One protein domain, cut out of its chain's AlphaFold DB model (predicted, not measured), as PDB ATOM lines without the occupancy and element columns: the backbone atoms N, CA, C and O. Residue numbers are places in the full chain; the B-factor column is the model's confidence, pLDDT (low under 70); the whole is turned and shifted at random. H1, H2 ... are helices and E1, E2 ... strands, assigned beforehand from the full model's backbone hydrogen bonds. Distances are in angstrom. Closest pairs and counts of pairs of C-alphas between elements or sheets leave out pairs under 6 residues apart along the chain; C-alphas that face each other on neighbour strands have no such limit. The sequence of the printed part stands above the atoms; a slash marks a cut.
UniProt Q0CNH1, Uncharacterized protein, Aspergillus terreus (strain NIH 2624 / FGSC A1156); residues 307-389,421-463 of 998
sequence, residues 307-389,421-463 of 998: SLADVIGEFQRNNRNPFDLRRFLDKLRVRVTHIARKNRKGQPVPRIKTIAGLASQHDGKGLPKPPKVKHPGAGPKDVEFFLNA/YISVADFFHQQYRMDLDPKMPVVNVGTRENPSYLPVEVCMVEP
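This is residues 307 to 389 and 421 to 463 of the 998 residues of an uncharacterized protein of Aspergillus terreus (strain NIH 2624 / FGSC A1156) (UniProt Q0CNH1). The short hairpin of E5 and E6 makes the core, and round it lie a strongly twisted sheet of E2, E1 and E7, a small unit of E3, E4 and H3 on another side, and the long unnamed stretch 355 to 382. The E1 and E2 hairpin reaches away from the core as an arm, while H1 and H2 form a corner at the far end from its turn. The printed part has 126 residues, with three named helices and seven named strands in the order H1 H2 E1 E2 E3 E4 H3 E5 E6 E7; under half of the residues, 60, are in them, and the class is mixed, helices and strands. The largest sheet runs E2, E1, E7, antiparallel throughout. The whole is compact, with a radius of gyration of the C-alphas of 14.5 A and spans of 44 by 41 by 26 A.

Find C-alpha 333 at (96.569, 140.734, 147.238), where E1 begins; it runs 20.3 A to residue 342 and bends by 90 degrees at residue 338. E2, residues 348 to 354, is 19.1 A long, and E7 is residues 459 to 461. Look next at E5, residues 442 to 444, and E6, residues 453 to 455. E3, residues 383 to 387, is 12.7 A long, and E4 is residues 421 to 423. H1 starts at C-alpha 308, (99.493, 148.751, 142.389), and runs 12.2 A to residue 316; H2, residues 322 to 329, is 10.4 A. H3, residues 424 to 432, is 11.3 A and ends at (117.798, 146.219, 144.020).

Look first at the hairpin E1 and E2, where N 334 and O 353 are 2.8 A apart, within hydrogen-bond range. E7 is antiparallel to E1, with N 335 and O 460 at 2.7 A. H1 is on this sheet at a height of 7.6 A, over none of its strands; the closest C-alphas of H1 and E7, Leu 308 and Met 460, are 5.4 A apart. H1 and H2 only just touch, with 3 pairs of C-alphas within 8 A, the closest being Phe 315 and Leu 325 at 7.6 A; they run opposite ways at a steep tilt of 52 degrees. In the hairpin E5 and E6, N 454 and O 443 are 2.9 A apart. Antiparallel E3 and E4 have N 385 and O 422 at 3.0 A. The closest C-alphas of E3 and H3, Val 383 and Val 424, are 5.9 A apart. In H1, H2 and H3 every O i to N i+4 pair is within hydrogen-bond range.

The two C-alphas farthest apart, Asn 318 and Arg 344, are 45.6 A apart. Residues 390 to 420 are not printed, and C-alphas 389 and 421 are 10.9 A apart across this cut. Of the links printed whole, E2 to E3 is long, with 28 residues. No printed residue has a pLDDT under 70.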
ATOM      1  N   SER A 307      99.715 147.254 137.809       96.75
ATOM      2  CA  SER A 307     100.547 147.955 138.792       96.75
ATOM      3  C   SER A 307      99.713 148.471 139.966       96.75
ATOM      4  O   SER A 307      98.719 149.173 139.774       96.75
ATOM      5  N   LEU A 308     100.129 148.172 141.203       97.12
ATOM      6  CA  LEU A 308      99.493 148.751 142.389       97.12
ATOM      7  C   LEU A 308      99.630 150.280 142.395       97.12
ATOM      8  O   LEU A 308      98.714 150.965 142.846       97.12
ATOM      9  N   ALA A 309     100.737 150.808 141.865       95.75
ATOM     10  CA  ALA A 309     100.947 152.244 141.724       95.75
ATOM     11  C   ALA A 309      99.835 152.897 140.881       95.75
ATOM     12  O   ALA A 309      99.246 153.888 141.309       95.75
ATOM     13  N   ASP A 310      99.466 152.292 139.750       95.62
ATOM     14  CA  ASP A 310      98.411 152.812 138.870       95.62
ATOM     15  C   ASP A 310      97.037 152.757 139.547       95.62
ATOM     16  O   ASP A 310      96.274 153.722 139.501       95.62
ATOM     17  N   VAL A 311      96.738 151.659 140.248       95.62
ATOM     18  CA  VAL A 311      95.485 151.496 141.005       95.62
ATOM     19  C   VAL A 311      95.349 152.572 142.088       95.62
ATOM     20  O   VAL A 311      94.276 153.161 142.250       95.62
ATOM     21  N   ILE A 312      96.436 152.857 142.814       95.25
ATOM     22  CA  ILE A 312      96.487 153.927 143.817       95.25
ATOM     23  C   ILE A 312      96.334 155.296 143.147       95.25
ATOM     24  O   ILE A 312      95.531 156.107 143.609       95.25
ATOM     25  N   GLY A 313      97.036 155.535 142.039       94.31
ATOM     26  CA  GLY A 313      96.950 156.779 141.277       94.31
ATOM     27  C   GLY A 313      95.529 157.067 140.784       94.31
ATOM     28  O   GLY A 313      95.016 158.171 140.976       94.31
ATOM     29  N   GLU A 314      94.845 156.066 140.225       92.69
ATOM     30  CA  GLU A 314      93.444 156.158 139.800       92.69
ATOM     31  C   GLU A 314      92.502 156.476 140.971       92.69
ATOM     32  O   GLU A 314      91.606 157.315 140.836       92.69
ATOM     33  N   PHE A 315      92.697 155.839 142.131       91.44
ATOM     34  CA  PHE A 315      91.927 156.136 143.342       91.44
ATOM     35  C   PHE A 315      92.146 157.587 143.808       91.44
ATOM     36  O   PHE A 315      91.191 158.328 144.072       91.44
ATOM     37  N   GLN A 316      93.407 158.025 143.835       91.19
ATOM     38  CA  GLN A 316      93.816 159.330 144.354       91.19
ATOM     39  C   GLN A 316      93.428 160.526 143.481       91.19
ATOM     40  O   GLN A 316      93.424 161.657 143.977       91.19
ATOM     41  N   ARG A 317      93.018 160.309 142.223       88.62
ATOM     42  CA  ARG A 317      92.424 161.371 141.388       88.62
ATOM     43  C   ARG A 317      91.194 162.006 142.036       88.62
ATOM     44  O   ARG A 317      90.975 163.198 141.858       88.62
ATOM     45  N   ASN A 318      90.419 161.219 142.787       79.19
ATOM     46  CA  ASN A 318      89.175 161.672 143.411       79.19
ATOM     47  C   ASN A 318      89.218 161.666 144.947       79.19
ATOM     48  O   ASN A 318      88.391 162.329 145.568       79.19
ATOM     49  N   ASN A 319      90.141 160.924 145.572       82.06
ATOM     50  CA  ASN A 319      90.265 160.871 147.028       82.06
ATOM     51  C   ASN A 319      91.728 160.729 147.477       82.06
ATOM     52  O   ASN A 319      92.337 159.675 147.324       82.06
ATOM     53  N   ARG A 320      92.282 161.784 148.085       86.38
ATOM     54  CA  ARG A 320      93.669 161.811 148.583       86.38
ATOM     55  C   ARG A 320      93.807 161.463 150.068       86.38
ATOM     56  O   ARG A 320      94.907 161.546 150.604       86.38
ATOM     57  N   ASN A 321      92.721 161.087 150.742       88.06
ATOM     58  CA  ASN A 321      92.756 160.748 152.157       88.06
ATOM     59  C   ASN A 321      93.482 159.396 152.371       88.06
ATOM     60  O   ASN A 321      93.022 158.366 151.866       88.06
ATOM     61  N   PRO A 322      94.587 159.356 153.143       86.31
ATOM     62  CA  PRO A 322      95.348 158.127 153.371       86.31
ATOM     63  C   PRO A 322      94.560 157.057 154.144       86.31
ATOM     64  O   PRO A 322      94.816 155.865 153.971       86.31
ATOM     65  N   PHE A 323      93.578 157.439 154.967       88.00
ATOM     66  CA  PHE A 323      92.737 156.488 155.699       88.00
ATOM     67  C   PHE A 323      91.751 155.765 154.775       88.00
ATOM     68  O   PHE A 323      91.578 154.547 154.887       88.00
ATOM     69  N   ASP A 324      91.164 156.489 153.821       86.69
ATOM     70  CA  ASP A 324      90.289 155.901 152.804       86.69
ATOM     71  C   ASP A 324      91.080 154.997 151.861       86.69
ATOM     72  O   ASP A 324      90.626 153.898 151.541       86.69
ATOM     73  N   LEU A 325      92.298 155.407 151.486       90.94
ATOM     74  CA  LEU A 325      93.204 154.574 150.701       90.94
ATOM     75  C   LEU A 325      93.575 153.285 151.449       90.94
ATOM     76  O   LEU A 325      93.504 152.198 150.881       90.94
ATOM     77  N   ARG A 326      93.902 153.375 152.745       90.88
ATOM     78  CA  ARG A 326      94.149 152.194 153.585       90.88
ATOM     79  C   ARG A 326      92.954 151.240 153.574       90.88
ATOM     80  O   ARG A 326      93.150 150.037 153.430       90.88
ATOM     81  N   ARG A 327      91.726 151.756 153.715       88.19
ATOM     82  CA  ARG A 327      90.498 150.940 153.664       88.19
ATOM     83  C   ARG A 327      90.274 150.334 152.278       88.19
ATOM     84  O   ARG A 327      89.807 149.204 152.185       88.19
ATOM     85  N   PHE A 328      90.600 151.073 151.220       90.94
ATOM     86  CA  PHE A 328      90.497 150.606 149.842       90.94
ATOM     87  C   PHE A 328      91.460 149.451 149.554       90.94
ATOM     88  O   PHE A 328      91.058 148.500 148.893       90.94
ATOM     89  N   LEU A 329      92.686 149.489 150.080       92.81
ATOM     90  CA  LEU A 329      93.708 148.455 149.866       92.81
ATOM     91  C   LEU A 329      93.633 147.278 150.855       92.81
ATOM     92  O   LEU A 329      94.347 146.291 150.675       92.81
ATOM     93  N   ASP A 330      92.794 147.356 151.893       88.38
ATOM     94  CA  ASP A 330      92.685 146.312 152.919       88.38
ATOM     95  C   ASP A 330      92.382 144.939 152.300       88.38
ATOM     96  O   ASP A 330      91.400 144.754 151.574       88.38
ATOM     97  N   LYS A 331      93.231 143.954 152.614       90.19
ATOM     98  CA  LYS A 331      93.164 142.564 152.128       90.19
ATOM     99  C   LYS A 331      93.314 142.401 150.615       90.19
ATOM    100  O   LYS A 331      93.119 141.288 150.114       90.19
ATOM    101  N   LEU A 332      93.687 143.455 149.888       94.31
ATOM    102  CA  LEU A 332      94.068 143.339 148.488       94.31
ATOM    103  C   LEU A 332      95.346 142.510 148.387       94.31
ATOM    104  O   LEU A 332      96.289 142.700 149.157       94.31
ATOM    105  N   ARG A 333      95.385 141.563 147.451       93.88
ATOM    106  CA  ARG A 333      96.569 140.734 147.238       93.88
ATOM    107  C   ARG A 333      97.357 141.228 146.049       93.88
ATOM    108  O   ARG A 333      96.788 141.560 145.008       93.88
ATOM    109  N   VAL A 334      98.668 141.213 146.212       95.44
ATOM    110  CA  VAL A 334      99.621 141.664 145.213       95.44
ATOM    111  C   VAL A 334     100.709 140.625 145.020       95.44
ATOM    112  O   VAL A 334     101.195 140.019 145.975       95.44
ATOM    113  N   ARG A 335     101.082 140.399 143.768       94.19
ATOM    114  CA  ARG A 335     102.255 139.636 143.378       94.19
ATOM    115  C   ARG A 335     103.475 140.543 143.436       94.19
ATOM    116  O   ARG A 335     103.478 141.636 142.879       94.19
ATOM    117  N   VAL A 336     104.504 140.069 144.119       93.75
ATOM    118  CA  VAL A 336     105.760 140.784 144.324       93.75
ATOM    119  C   VAL A 336     106.707 140.508 143.156       93.75
ATOM    120  O   VAL A 336     106.883 139.347 142.786       93.75
ATOM    121  N   THR A 337     107.317 141.550 142.586       92.12
ATOM    122  CA  THR A 337     108.119 141.443 141.347       92.12
ATOM    123  C   THR A 337     109.633 141.544 141.549       92.12
ATOM    124  O   THR A 337     110.377 140.938 140.787       92.12
ATOM    125  N   HIS A 338     110.105 142.241 142.586       89.62
ATOM    126  CA  HIS A 338     111.542 142.471 142.825       89.62
ATOM    127  C   HIS A 338     112.321 141.235 143.313       89.62
ATOM    128  O   HIS A 338     113.548 141.240 143.318       89.62
ATOM    129  N   ILE A 339     111.628 140.167 143.726       85.81
ATOM    130  CA  ILE A 339     112.241 138.891 144.120       85.81
ATOM    131  C   ILE A 339     111.677 137.797 143.223       85.81
ATOM    132  O   ILE A 339     110.509 137.427 143.347       85.81
ATOM    133  N   ALA A 340     112.525 137.244 142.358       77.81
ATOM    134  CA  ALA A 340     112.187 136.099 141.528       77.81
ATOM    135  C   ALA A 340     112.595 134.799 142.236       77.81
ATOM    136  O   ALA A 340     113.780 134.506 142.384       77.81
ATOM    137  N   ARG A 341     111.610 134.001 142.659       81.25
ATOM    138  CA  ARG A 341     111.827 132.602 143.055       81.25
ATOM    139  C   ARG A 341     111.569 131.727 141.833       81.25
ATOM    140  O   ARG A 341     110.566 131.930 141.156       81.25
ATOM    141  N   LYS A 342     112.450 130.769 141.552       82.19
ATOM    142  CA  LYS A 342     112.226 129.743 140.525       82.19
ATOM    143  C   LYS A 342     112.006 128.384 141.186       82.19
ATOM    144  O   LYS A 342     112.601 128.114 142.228       82.19
ATOM    145  N   ASN A 343     111.145 127.557 140.602       79.31
ATOM    146  CA  ASN A 343     111.030 126.144 140.967       79.31
ATOM    147  C   ASN A 343     112.218 125.339 140.395       79.31
ATOM    148  O   ASN A 343     113.031 125.875 139.635       79.31
ATOM    149  N   ARG A 344     112.314 124.036 140.710       75.50
ATOM    150  CA  ARG A 344     113.359 123.156 140.139       75.50
ATOM    151  C   ARG A 344     113.289 123.027 138.612       75.50
ATOM    152  O   ARG A 344     114.290 122.709 137.987       75.50
ATOM    153  N   LYS A 345     112.135 123.329 138.006       75.94
ATOM    154  CA  LYS A 345     111.930 123.378 136.547       75.94
ATOM    155  C   LYS A 345     112.342 124.723 135.927       75.94
ATOM    156  O   LYS A 345     112.080 124.962 134.753       75.94
ATOM    157  N   GLY A 346     112.942 125.630 136.704       76.88
ATOM    158  CA  GLY A 346     113.379 126.953 136.250       76.88
ATOM    159  C   GLY A 346     112.251 127.963 136.007       76.88
ATOM    160  O   GLY A 346     112.523 129.084 135.571       76.88
ATOM    161  N   GLN A 347     111.001 127.608 136.304       79.06
ATOM    162  CA  GLN A 347     109.831 128.459 136.105       79.06
ATOM    163  C   GLN A 347     109.644 129.415 137.290       79.06
ATOM    164  O   GLN A 347     109.886 129.030 138.438       79.06
ATOM    165  N   PRO A 348     109.211 130.661 137.046       81.12
ATOM    166  CA  PRO A 348     108.986 131.636 138.104       81.12
ATOM    167  C   PRO A 348     107.785 131.248 138.977       81.12
ATOM    168  O   PRO A 348     106.675 131.072 138.481       81.12
ATOM    169  N   VAL A 349     108.000 131.193 140.290       83.31
ATOM    170  CA  VAL A 349     106.961 130.976 141.299       83.31
ATOM    171  C   VAL A 349     106.466 132.339 141.795       83.31
ATOM    172  O   VAL A 349     107.242 133.088 142.405       83.31
ATOM    173  N   PRO A 350     105.200 132.712 141.538       85.00
ATOM    174  CA  PRO A 350     104.681 134.010 141.938       85.00
ATOM    175  C   PRO A 350     104.609 134.126 143.463       85.00
ATOM    176  O   PRO A 350     103.949 133.344 144.144       85.00
ATOM    177  N   ARG A 351     105.245 135.163 144.016       87.62
ATOM    178  CA  ARG A 351     105.180 135.463 145.448       87.62
ATOM    179  C   ARG A 351     104.020 136.409 145.731       87.62
ATOM    180  O   ARG A 351     104.137 137.613 145.529       87.62
ATOM    181  N   ILE A 352     102.903 135.867 146.206       90.00
ATOM    182  CA  ILE A 352     101.704 136.651 146.520       90.00
ATOM    183  C   ILE A 352     101.727 137.085 147.988       90.00
ATOM    184  O   ILE A 352     101.990 136.296 148.895       90.00
ATOM    185  N   LYS A 353     101.431 138.360 148.229       92.50
ATOM    186  CA  LYS A 353     101.298 138.969 149.551       92.50
ATOM    187  C   LYS A 353      99.932 139.624 149.693       92.50
ATOM    188  O   LYS A 353      99.342 140.052 148.709       92.50
ATOM    189  N   THR A 354      99.417 139.673 150.917       93.25
ATOM    190  CA  THR A 354      98.157 140.358 151.234       93.25
ATOM    191  C   THR A 354      98.490 141.661 151.938       93.25
ATOM    192  O   THR A 354      99.247 141.645 152.903       93.25
ATOM    193  N   ILE A 355      97.938 142.772 151.464       94.69
ATOM    194  CA  ILE A 355      98.107 144.082 152.085       94.69
ATOM    195  C   ILE A 355      97.282 144.113 153.375       94.69
ATOM    196  O   ILE A 355      96.065 143.921 153.353       94.69
ATOM    197  N   ALA A 356      97.953 144.342 154.502       91.25
ATOM    198  CA  ALA A 356      97.331 144.566 155.805       91.25
ATOM    199  C   ALA A 356      97.003 146.053 156.038       91.25
ATOM    200  O   ALA A 356      96.161 146.398 156.868       91.25
ATOM    201  N   GLY A 357      97.668 146.947 155.305       91.94
ATOM    202  CA  GLY A 357      97.399 148.378 155.313       91.94
ATOM    203  C   GLY A 357      98.545 149.185 154.715       91.94
ATOM    204  O   GLY A 357      99.449 148.641 154.088       91.94
ATOM    205  N   LEU A 358      98.504 150.497 154.931       94.69
ATOM    206  CA  LEU A 358      99.651 151.377 154.708       94.69
ATOM    207  C   LEU A 358     100.589 151.310 155.917       94.69
ATOM    208  O   LEU A 358     100.124 151.020 157.022       94.69
ATOM    209  N   ALA A 359     101.872 151.616 155.713       93.94
ATOM    210  CA  ALA A 359     102.825 151.770 156.807       93.94
ATOM    211  C   ALA A 359     102.281 152.741 157.869       93.94
ATOM    212  O   ALA A 359     101.738 153.806 157.547       93.94
ATOM    213  N   SER A 360     102.391 152.356 159.141       92.00
ATOM    214  CA  SER A 360     101.799 153.084 160.260       92.00
ATOM    215  C   SER A 360     102.805 153.354 161.373       92.00
ATOM    216  O   SER A 360     103.616 152.505 161.718       92.00
ATOM    217  N   GLN A 361     102.658 154.500 162.043       93.12
ATOM    218  CA  GLN A 361     103.358 154.833 163.296       93.12
ATOM    219  C   GLN A 361     103.120 153.825 164.428       93.12
ATOM    220  O   GLN A 361     103.755 153.888 165.479       93.12
ATOM    221  N   HIS A 362     102.133 152.945 164.279       90.56
ATOM    222  CA  HIS A 362     101.827 151.933 165.274       90.56
ATOM    223  C   HIS A 362     102.317 150.533 164.921       90.56
ATOM    224  O   HIS A 362     102.033 149.603 165.681       90.56
ATOM    225  N   ASP A 363     102.991 150.383 163.789       92.44
ATOM    226  CA  ASP A 363     103.570 149.120 163.370       92.44
ATOM    227  C   ASP A 363     104.797 148.798 164.235       92.44
ATOM    228  O   ASP A 363     105.631 149.654 164.519       92.44
ATOM    229  N   GLY A 364     104.896 147.553 164.691       91.25
ATOM    230  CA  GLY A 364     106.028 147.043 165.452       91.25
ATOM    231  C   GLY A 364     106.201 147.638 166.849       91.25
ATOM    232  O   GLY A 364     107.279 147.480 167.400       91.25
ATOM    233  N   LYS A 365     105.189 148.290 167.452       89.69
ATOM    234  CA  LYS A 365     105.303 148.943 168.781       89.69
ATOM    235  C   LYS A 365     105.893 148.061 169.892       89.69
ATOM    236  O   LYS A 365     106.498 148.595 170.813       89.69
ATOM    237  N   GLY A 366     105.683 146.745 169.826       88.81
ATOM    238  CA  GLY A 366     106.228 145.780 170.790       88.81
ATOM    239  C   GLY A 366     107.615 145.231 170.436       88.81
ATOM    240  O   GLY A 366     108.151 144.424 171.187       88.81
ATOM    241  N   LEU A 367     108.191 145.614 169.294       90.38
ATOM    242  CA  LEU A 367     109.517 145.165 168.876       90.38
ATOM    243  C   LEU A 367     110.601 145.990 169.582       90.38
ATOM    244  O   LEU A 367     110.434 147.199 169.728       90.38
ATOM    245  N   PRO A 368     111.758 145.394 169.930       89.94
ATOM    246  CA  PRO A 368     112.873 146.127 170.539       89.94
ATOM    247  C   PRO A 368     113.371 147.307 169.695       89.94
ATOM    248  O   PRO A 368     113.903 148.280 170.219       89.94
ATOM    249  N   LYS A 369     113.230 147.198 168.368       91.31
ATOM    250  CA  LYS A 369     113.629 148.212 167.389       91.31
ATOM    251  C   LYS A 369     112.471 148.424 166.413       91.31
ATOM    252  O   LYS A 369     112.483 147.852 165.321       91.31
ATOM    253  N   PRO A 370     111.432 149.172 166.823       92.38
ATOM    254  CA  PRO A 370     110.249 149.372 166.003       92.38
ATOM    255  C   PRO A 370     110.611 150.166 164.740       92.38
ATOM    256  O   PRO A 370     111.529 150.998 164.785       92.38
ATOM    257  N   PRO A 371     109.910 149.947 163.617       95.12
ATOM    258  CA  PRO A 371     109.999 150.829 162.463       95.12
ATOM    259  C   PRO A 371     109.626 152.274 162.793       95.12
ATOM    260  O   PRO A 371     108.806 152.531 163.674       95.12
ATOM    261  N   LYS A 372     110.185 153.221 162.039       95.69
ATOM    262  CA  LYS A 372     109.856 154.646 162.141       95.69
ATOM    263  C   LYS A 372     109.063 155.048 160.906       95.69
ATOM    264  O   LYS A 372     109.546 154.924 159.788       95.69
ATOM    265  N   VAL A 373     107.836 155.513 161.113       95.50
ATOM    266  CA  VAL A 373     106.942 155.980 160.045       95.50
ATOM    267  C   VAL A 373     106.558 157.414 160.364       95.50
ATOM    268  O   VAL A 373     105.993 157.673 161.423       95.50
ATOM    269  N   LYS A 374     106.856 158.363 159.479       94.56
ATOM    270  CA  LYS A 374     106.684 159.790 159.795       94.56
ATOM    271  C   LYS A 374     105.226 160.224 159.933       94.56
ATOM    272  O   LYS A 374     104.897 160.962 160.854       94.56
ATOM    273  N   HIS A 375     104.348 159.755 159.050       90.62
ATOM    274  CA  HIS A 375     102.914 160.056 159.050       90.62
ATOM    275  C   HIS A 375     102.117 158.953 158.326       90.62
ATOM    276  O   HIS A 375     102.706 158.140 157.609       90.62
ATOM    277  N   PRO A 376     100.780 158.886 158.474       85.62
ATOM    278  CA  PRO A 376      99.951 157.975 157.686       85.62
ATOM    279  C   PRO A 376     100.167 158.171 156.181       85.62
ATOM    280  O   PRO A 376     100.191 159.303 155.698       85.62
ATOM    281  N   GLY A 377     100.334 157.070 155.445       86.88
ATOM    282  CA  GLY A 377     100.608 157.120 154.005       86.88
ATOM    283  C   GLY A 377     101.986 157.684 153.645       86.88
ATOM    284  O   GLY A 377     102.141 158.210 152.548       86.88
ATOM    285  N   ALA A 378     102.961 157.606 154.556       94.06
ATOM    286  CA  ALA A 378     104.343 158.001 154.296       94.06
ATOM    287  C   ALA A 378     104.948 157.264 153.092       94.06
ATOM    288  O   ALA A 378     104.685 156.074 152.872       94.06
ATOM    289  N   GLY A 379     105.767 157.996 152.335       95.69
ATOM    290  CA  GLY A 379     106.507 157.457 151.204       95.69
ATOM    291  C   GLY A 379     107.815 156.767 151.603       95.69
ATOM    292  O   GLY A 379     108.200 156.800 152.774       95.69
ATOM    293  N   PRO A 380     108.530 156.144 150.649       96.31
ATOM    294  CA  PRO A 380     109.678 155.281 150.925       96.31
ATOM    295  C   PRO A 380     110.833 155.935 151.695       96.31
ATOM    296  O   PRO A 380     111.555 155.237 152.402       96.31
ATOM    297  N   LYS A 381     111.010 157.259 151.581       96.62
ATOM    298  CA  LYS A 381     112.035 158.014 152.327       96.62
ATOM    299  C   LYS A 381     111.661 158.251 153.792       96.62
ATOM    300  O   LYS A 381     112.537 158.390 154.632       96.62
ATOM    301  N   ASP A 382     110.366 158.287 154.090       96.75
ATOM    302  CA  ASP A 382     109.810 158.611 155.407       96.75
ATOM    303  C   ASP A 382     109.370 157.352 156.191       96.75
ATOM    304  O   ASP A 382     108.698 157.448 157.227       96.75
ATOM    305  N   VAL A 383     109.728 156.165 155.684       96.69
ATOM    306  CA  VAL A 383     109.518 154.861 156.323       96.69
ATOM    307  C   VAL A 383     110.868 154.180 156.496       96.69
ATOM    308  O   VAL A 383     111.505 153.804 155.514       96.69
ATOM    309  N   GLU A 384     111.287 153.987 157.744       96.62
ATOM    310  CA  GLU A 384     112.549 153.340 158.099       96.62
ATOM    311  C   GLU A 384     112.316 152.058 158.896       96.62
ATOM    312  O   GLU A 384     111.433 151.981 159.757       96.62
ATOM    313  N   PHE A 385     113.160 151.058 158.668       94.81
ATOM    314  CA  PHE A 385     113.203 149.841 159.473       94.81
ATOM    315  C   PHE A 385     114.636 149.534 159.904       94.81
ATOM    316  O   PHE A 385     115.603 150.012 159.311       94.81
ATOM    317  N   PHE A 386     114.779 148.761 160.980       92.88
ATOM    318  CA  PHE A 386     116.092 148.391 161.488       92.88
ATOM    319  C   PHE A 386     116.662 147.212 160.688       92.88
ATOM    320  O   PHE A 386     116.089 146.121 160.691       92.88
ATOM    321  N   LEU A 387     117.793 147.426 160.016       88.81
ATOM    322  CA  LEU A 387     118.536 146.405 159.286       88.81
ATOM    323  C   LEU A 387     119.684 145.889 160.162       88.81
ATOM    324  O   LEU A 387     120.580 146.645 160.548       88.81
ATOM    325  N   ASN A 388     119.651 144.596 160.483       83.19
ATOM    326  CA  ASN A 388     120.713 143.940 161.246       83.19
ATOM    327  C   ASN A 388     122.010 143.833 160.429       83.19
ATOM    328  O   ASN A 388     121.995 143.836 159.198       83.19
ATOM    329  N   ALA A 389     123.129 143.686 161.136       74.75
ATOM    330  CA  ALA A 389     124.427 143.404 160.539       74.75
ATOM    331  C   ALA A 389     124.408 142.091 159.733       74.75
ATOM    332  O   ALA A 389     123.735 141.138 160.154       74.75
ATOM    333  N   TYR A 421     119.191 151.848 161.315       94.00
ATOM    334  CA  TYR A 421     117.959 152.232 160.630       94.00
ATOM    335  C   TYR A 421     118.283 152.611 159.183       94.00
ATOM    336  O   TYR A 421     119.284 153.277 158.923       94.00
ATOM    337  N   ILE A 422     117.459 152.137 158.254       95.69
ATOM    338  CA  ILE A 422     117.556 152.444 156.829       95.69
ATOM    339  C   ILE A 422     116.154 152.725 156.292       95.69
ATOM    340  O   ILE A 422     115.193 152.052 156.684       95.69
ATOM    341  N   SER A 423     116.027 153.723 155.415       97.38
ATOM    342  CA  SER A 423     114.761 154.011 154.745       97.38
ATOM    343  C   SER A 423     114.422 152.919 153.723       97.38
ATOM    344  O   SER A 423     115.307 152.241 153.191       97.38
ATOM    345  N   VAL A 424     113.134 152.735 153.421       96.56
ATOM    346  CA  VAL A 424     112.702 151.824 152.348       96.56
ATOM    347  C   VAL A 424     113.300 152.262 151.007       96.56
ATOM    348  O   VAL A 424     113.729 151.405 150.239       96.56
ATOM    349  N   ALA A 425     113.401 153.572 150.754       96.62
ATOM    350  CA  ALA A 425     114.065 154.124 149.572       96.62
ATOM    351  C   ALA A 425     115.526 153.668 149.460       96.62
ATOM    352  O   ALA A 425     115.903 153.050 148.466       96.62
ATOM    353  N   ASP A 426     116.328 153.913 150.497       96.50
ATOM    354  CA  ASP A 426     117.761 153.612 150.470       96.50
ATOM    355  C   ASP A 426     118.018 152.109 150.404       96.50
ATOM    356  O   ASP A 426     118.930 151.667 149.709       96.50
ATOM    357  N   PHE A 427     117.198 151.305 151.092       95.69
ATOM    358  CA  PHE A 427     117.304 149.851 151.036       95.69
ATOM    359  C   PHE A 427     117.050 149.320 149.622       95.69
ATOM    360  O   PHE A 427     117.833 148.511 149.125       95.69
ATOM    361  N   PHE A 428     115.988 149.776 148.951       96.00
ATOM    362  CA  PHE A 428     115.675 149.322 147.594       96.00
ATOM    363  C   PHE A 428     116.669 149.844 146.550       96.00
ATOM    364  O   PHE A 428     117.015 149.103 145.626       96.00
ATOM    365  N   HIS A 429     117.198 151.054 146.730       95.50
ATOM    366  CA  HIS A 429     118.269 151.575 145.888       95.50
ATOM    367  C   HIS A 429     119.561 150.751 146.054       95.50
ATOM    368  O   HIS A 429     120.123 150.278 145.068       95.50
ATOM    369  N   GLN A 430     119.990 150.481 147.294       93.62
ATOM    370  CA  GLN A 430     121.213 149.715 147.580       93.62
ATOM    371  C   GLN A 430     121.107 148.241 147.161       93.62
ATOM    372  O   GLN A 430     122.039 147.704 146.566       93.62
ATOM    373  N   GLN A 431     119.984 147.581 147.461       92.50
ATOM    374  CA  GLN A 431     119.837 146.135 147.277       92.50
ATOM    375  C   GLN A 431     119.353 145.746 145.875       92.50
ATOM    376  O   GLN A 431     119.745 144.699 145.359       92.50
ATOM    377  N   TYR A 432     118.485 146.558 145.270       93.00
ATOM    378  CA  TYR A 432     117.798 146.219 144.020       93.00
ATOM    379  C   TYR A 432     118.041 147.229 142.893       93.00
ATOM    380  O   TYR A 432     117.548 147.004 141.792       93.00
ATOM    381  N   ARG A 433     118.814 148.305 143.134       93.81
ATOM    382  CA  ARG A 433     119.075 149.393 142.169       93.81
ATOM    383  C   ARG A 433     117.783 150.017 141.631       93.81
ATOM    384  O   ARG A 433     117.654 150.258 140.435       93.81
ATOM    385  N   MET A 434     116.809 150.216 142.521       92.75
ATOM    386  CA  MET A 434     115.505 150.789 142.192       92.75
ATOM    387  C   MET A 434     115.350 152.177 142.808       92.75
ATOM    388  O   MET A 434     115.423 152.321 144.029       92.75
ATOM    389  N   ASP A 435     115.063 153.168 141.966       93.75
ATOM    390  CA  ASP A 435     114.635 154.498 142.395       93.75
ATOM    391  C   ASP A 435     113.113 154.524 142.542       93.75
ATOM    392  O   ASP A 435     112.375 154.284 141.586       93.75
ATOM    393  N   LEU A 436     112.645 154.773 143.765       94.81
ATOM    394  CA  LEU A 436     111.222 154.753 144.116       94.81
ATOM    395  C   LEU A 436     110.617 156.160 144.063       94.81
ATOM    396  O   LEU A 436     111.300 157.140 144.378       94.81
ATOM    397  N   ASP A 437     109.324 156.270 143.746       93.94
ATOM    398  CA  ASP A 437     108.616 157.549 143.780       93.94
ATOM    399  C   ASP A 437     108.399 157.977 145.245       93.94
ATOM    400  O   ASP A 437     107.665 157.320 145.992       93.94
ATOM    401  N   PRO A 438     108.988 159.101 145.696       92.75
ATOM    402  CA  PRO A 438     108.836 159.557 147.073       92.75
ATOM    403  C   PRO A 438     107.394 159.948 147.433       92.75
ATOM    404  O   PRO A 438     107.086 160.060 148.618       92.75
ATOM    405  N   LYS A 439     106.517 160.184 146.446       90.25
ATOM    406  CA  LYS A 439     105.112 160.567 146.660       90.25
ATOM    407  C   LYS A 439     104.191 159.367 146.860       90.25
ATOM    408  O   LYS A 439     103.064 159.552 147.323       90.25
ATOM    409  N   MET A 440     104.635 158.165 146.500       94.50
ATOM    410  CA  MET A 440     103.826 156.960 146.633       94.50
ATOM    411  C   MET A 440     103.905 156.386 148.044       94.50
ATOM    412  O   MET A 440     104.967 156.421 148.649       94.50
ATOM    413  N   PRO A 441     102.808 155.853 148.608       96.06
ATOM    414  CA  PRO A 441     102.834 155.312 149.960       96.06
ATOM    415  C   PRO A 441     103.531 153.947 150.006       96.06
ATOM    416  O   PRO A 441     103.492 153.181 149.048       96.06
ATOM    417  N   VAL A 442     104.080 153.586 151.165       97.12
ATOM    418  CA  VAL A 442     104.577 152.225 151.427       97.12
ATOM    419  C   VAL A 442     103.462 151.355 152.009       97.12
ATOM    420  O   VAL A 442     102.769 151.759 152.949       97.12
ATOM    421  N   VAL A 443     103.289 150.135 151.487       97.12
ATOM    422  CA  VAL A 443     102.302 149.175 152.008       97.12
ATOM    423  C   VAL A 443     102.924 148.232 153.036       97.12
ATOM    424  O   VAL A 443     104.057 147.776 152.883       97.12
ATOM    425  N   ASN A 444     102.163 147.902 154.079       95.75
ATOM    426  CA  ASN A 444     102.487 146.845 155.031       95.75
ATOM    427  C   ASN A 444     101.777 145.548 154.600       95.75
ATOM    428  O   ASN A 444     100.547 145.487 154.529       95.75
ATOM    429  N   VAL A 445     102.557 144.506 154.312       94.38
ATOM    430  CA  VAL A 445     102.093 143.158 153.938       94.38
ATOM    431  C   VAL A 445     102.338 142.106 155.029       94.38
ATOM    432  O   VAL A 445     102.173 140.904 154.795       94.38
ATOM    433  N   GLY A 446     102.795 142.549 156.201       91.69
ATOM    434  CA  GLY A 446     102.944 141.746 157.408       91.69
ATOM    435  C   GLY A 446     101.734 141.882 158.331       91.69
ATOM    436  O   GLY A 446     100.590 141.986 157.895       91.69
ATOM    437  N   THR A 447     102.000 141.879 159.630       89.00
ATOM    438  CA  THR A 447     101.018 142.203 160.676       89.00
ATOM    439  C   THR A 447     101.374 143.545 161.308       89.00
ATOM    440  O   THR A 447     102.426 144.109 161.013       89.00
ATOM    441  N   ARG A 448     100.513 144.081 162.176       88.38
ATOM    442  CA  ARG A 448     100.866 145.292 162.928       88.38
ATOM    443  C   ARG A 448     101.971 144.994 163.937       88.38
ATOM    444  O   ARG A 448     102.823 145.833 164.171       88.38
ATOM    445  N   GLU A 449     101.975 143.798 164.508       90.75
ATOM    446  CA  GLU A 449     102.947 143.344 165.502       90.75
ATOM    447  C   GLU A 449     104.294 143.023 164.839       90.75
ATOM    448  O   GLU A 449     105.341 143.428 165.334       90.75
ATOM    449  N   ASN A 450     104.249 142.365 163.677       91.75
ATOM    450  CA  ASN A 450     105.403 142.016 162.848       91.75
ATOM    451  C   ASN A 450     105.224 142.591 161.429       91.75
ATOM    452  O   ASN A 450     104.746 141.875 160.535       91.75
ATOM    453  N   PRO A 451     105.541 143.882 161.219       93.00
ATOM    454  CA  PRO A 451     105.345 144.558 159.942       93.00
ATOM    455  C   PRO A 451     106.361 144.125 158.887       93.00
ATOM    456  O   PRO A 451     107.501 143.771 159.184       93.00
ATOM    457  N   SER A 452     105.941 144.177 157.624       95.06
ATOM    458  CA  SER A 452     106.798 143.922 156.466       95.06
ATOM    459  C   SER A 452     106.420 144.897 155.363       95.06
ATOM    460  O   SER A 452     105.274 144.905 154.916       95.06
ATOM    461  N   TYR A 453     107.368 145.732 154.951       96.50
ATOM    462  CA  TYR A 453     107.104 146.842 154.045       96.50
ATOM    463  C   TYR A 453     107.473 146.515 152.608       96.50
ATOM    464  O   TYR A 453     108.534 145.949 152.348       96.50
ATOM    465  N   LEU A 454     106.603 146.912 151.683       96.94
ATOM    466  CA  LEU A 454     106.866 146.893 150.251       96.94
ATOM    467  C   LEU A 454     106.540 148.264 149.647       96.94
ATOM    468  O   LEU A 454     105.473 148.812 149.942       96.94
ATOM    469  N   PRO A 455     107.412 148.813 148.787       97.12
ATOM    470  CA  PRO A 455     107.021 149.908 147.916       97.12
ATOM    471  C   PRO A 455     105.987 149.421 146.888       97.12
ATOM    472  O   PRO A 455     105.901 148.230 146.572       97.12
ATOM    473  N   VAL A 456     105.140 150.321 146.397       96.50
ATOM    474  CA  VAL A 456     104.006 149.947 145.528       96.50
ATOM    475  C   VAL A 456     104.463 149.562 144.121       96.50
ATOM    476  O   VAL A 456     103.803 148.772 143.455       96.50
ATOM    477  N   GLU A 457     105.628 150.048 143.705       96.06
ATOM    478  CA  GLU A 457     106.275 149.830 142.411       96.06
ATOM    479  C   GLU A 457     106.678 148.367 142.194       96.06
ATOM    480  O   GLU A 457     106.796 147.904 141.062       96.06
ATOM    481  N   VAL A 458     106.846 147.606 143.279       95.88
ATOM    482  CA  VAL A 458     107.184 146.176 143.219       95.88
ATOM    483  C   VAL A 458     105.975 145.268 143.452       95.88
ATOM    484  O   VAL A 458     106.140 144.067 143.699       95.88
ATOM    485  N   CYS A 459     104.767 145.836 143.411       97.00
ATOM    486  CA  CYS A 459     103.508 145.165 143.705       97.00
ATOM    487  C   CYS A 459     102.570 145.185 142.488       97.00
ATOM    488  O   CYS A 459     102.165 146.242 142.013       97.00
ATOM    489  N   MET A 460     102.154 144.002 142.032       96.75
ATOM    490  CA  MET A 460     101.181 143.826 140.948       96.75
ATOM    491  C   MET A 460      99.870 143.253 141.489       96.75
ATOM    492  O   MET A 460      99.867 142.180 142.085       96.75
ATOM    493  N   VAL A 461      98.747 143.930 141.285       96.56
ATOM    494  CA  VAL A 461      97.409 143.460 141.654       96.56
ATOM    495  C   VAL A 461      96.998 142.288 140.763       96.56
ATOM    496  O   VAL A 461      96.980 142.394 139.537       96.56
ATOM    497  N   GLU A 462      96.643 141.164 141.390       91.75
ATOM    498  CA  GLU A 462      96.123 139.989 140.680       91.75
ATOM    499  C   GLU A 462      94.659 140.203 140.241       91.75
ATOM    500  O   GLU A 462      93.880 140.789 141.004       91.75
ATOM    501  N   PRO A 463      94.243 139.687 139.070       92.88
ATOM    502  CA  PRO A 463      92.886 139.868 138.562       92.88
ATOM    503  C   PRO A 463      91.821 139.147 139.395       92.88
ATOM    504  O   PRO A 463      92.094 138.222 140.170       92.88
TER     505      PRO A 463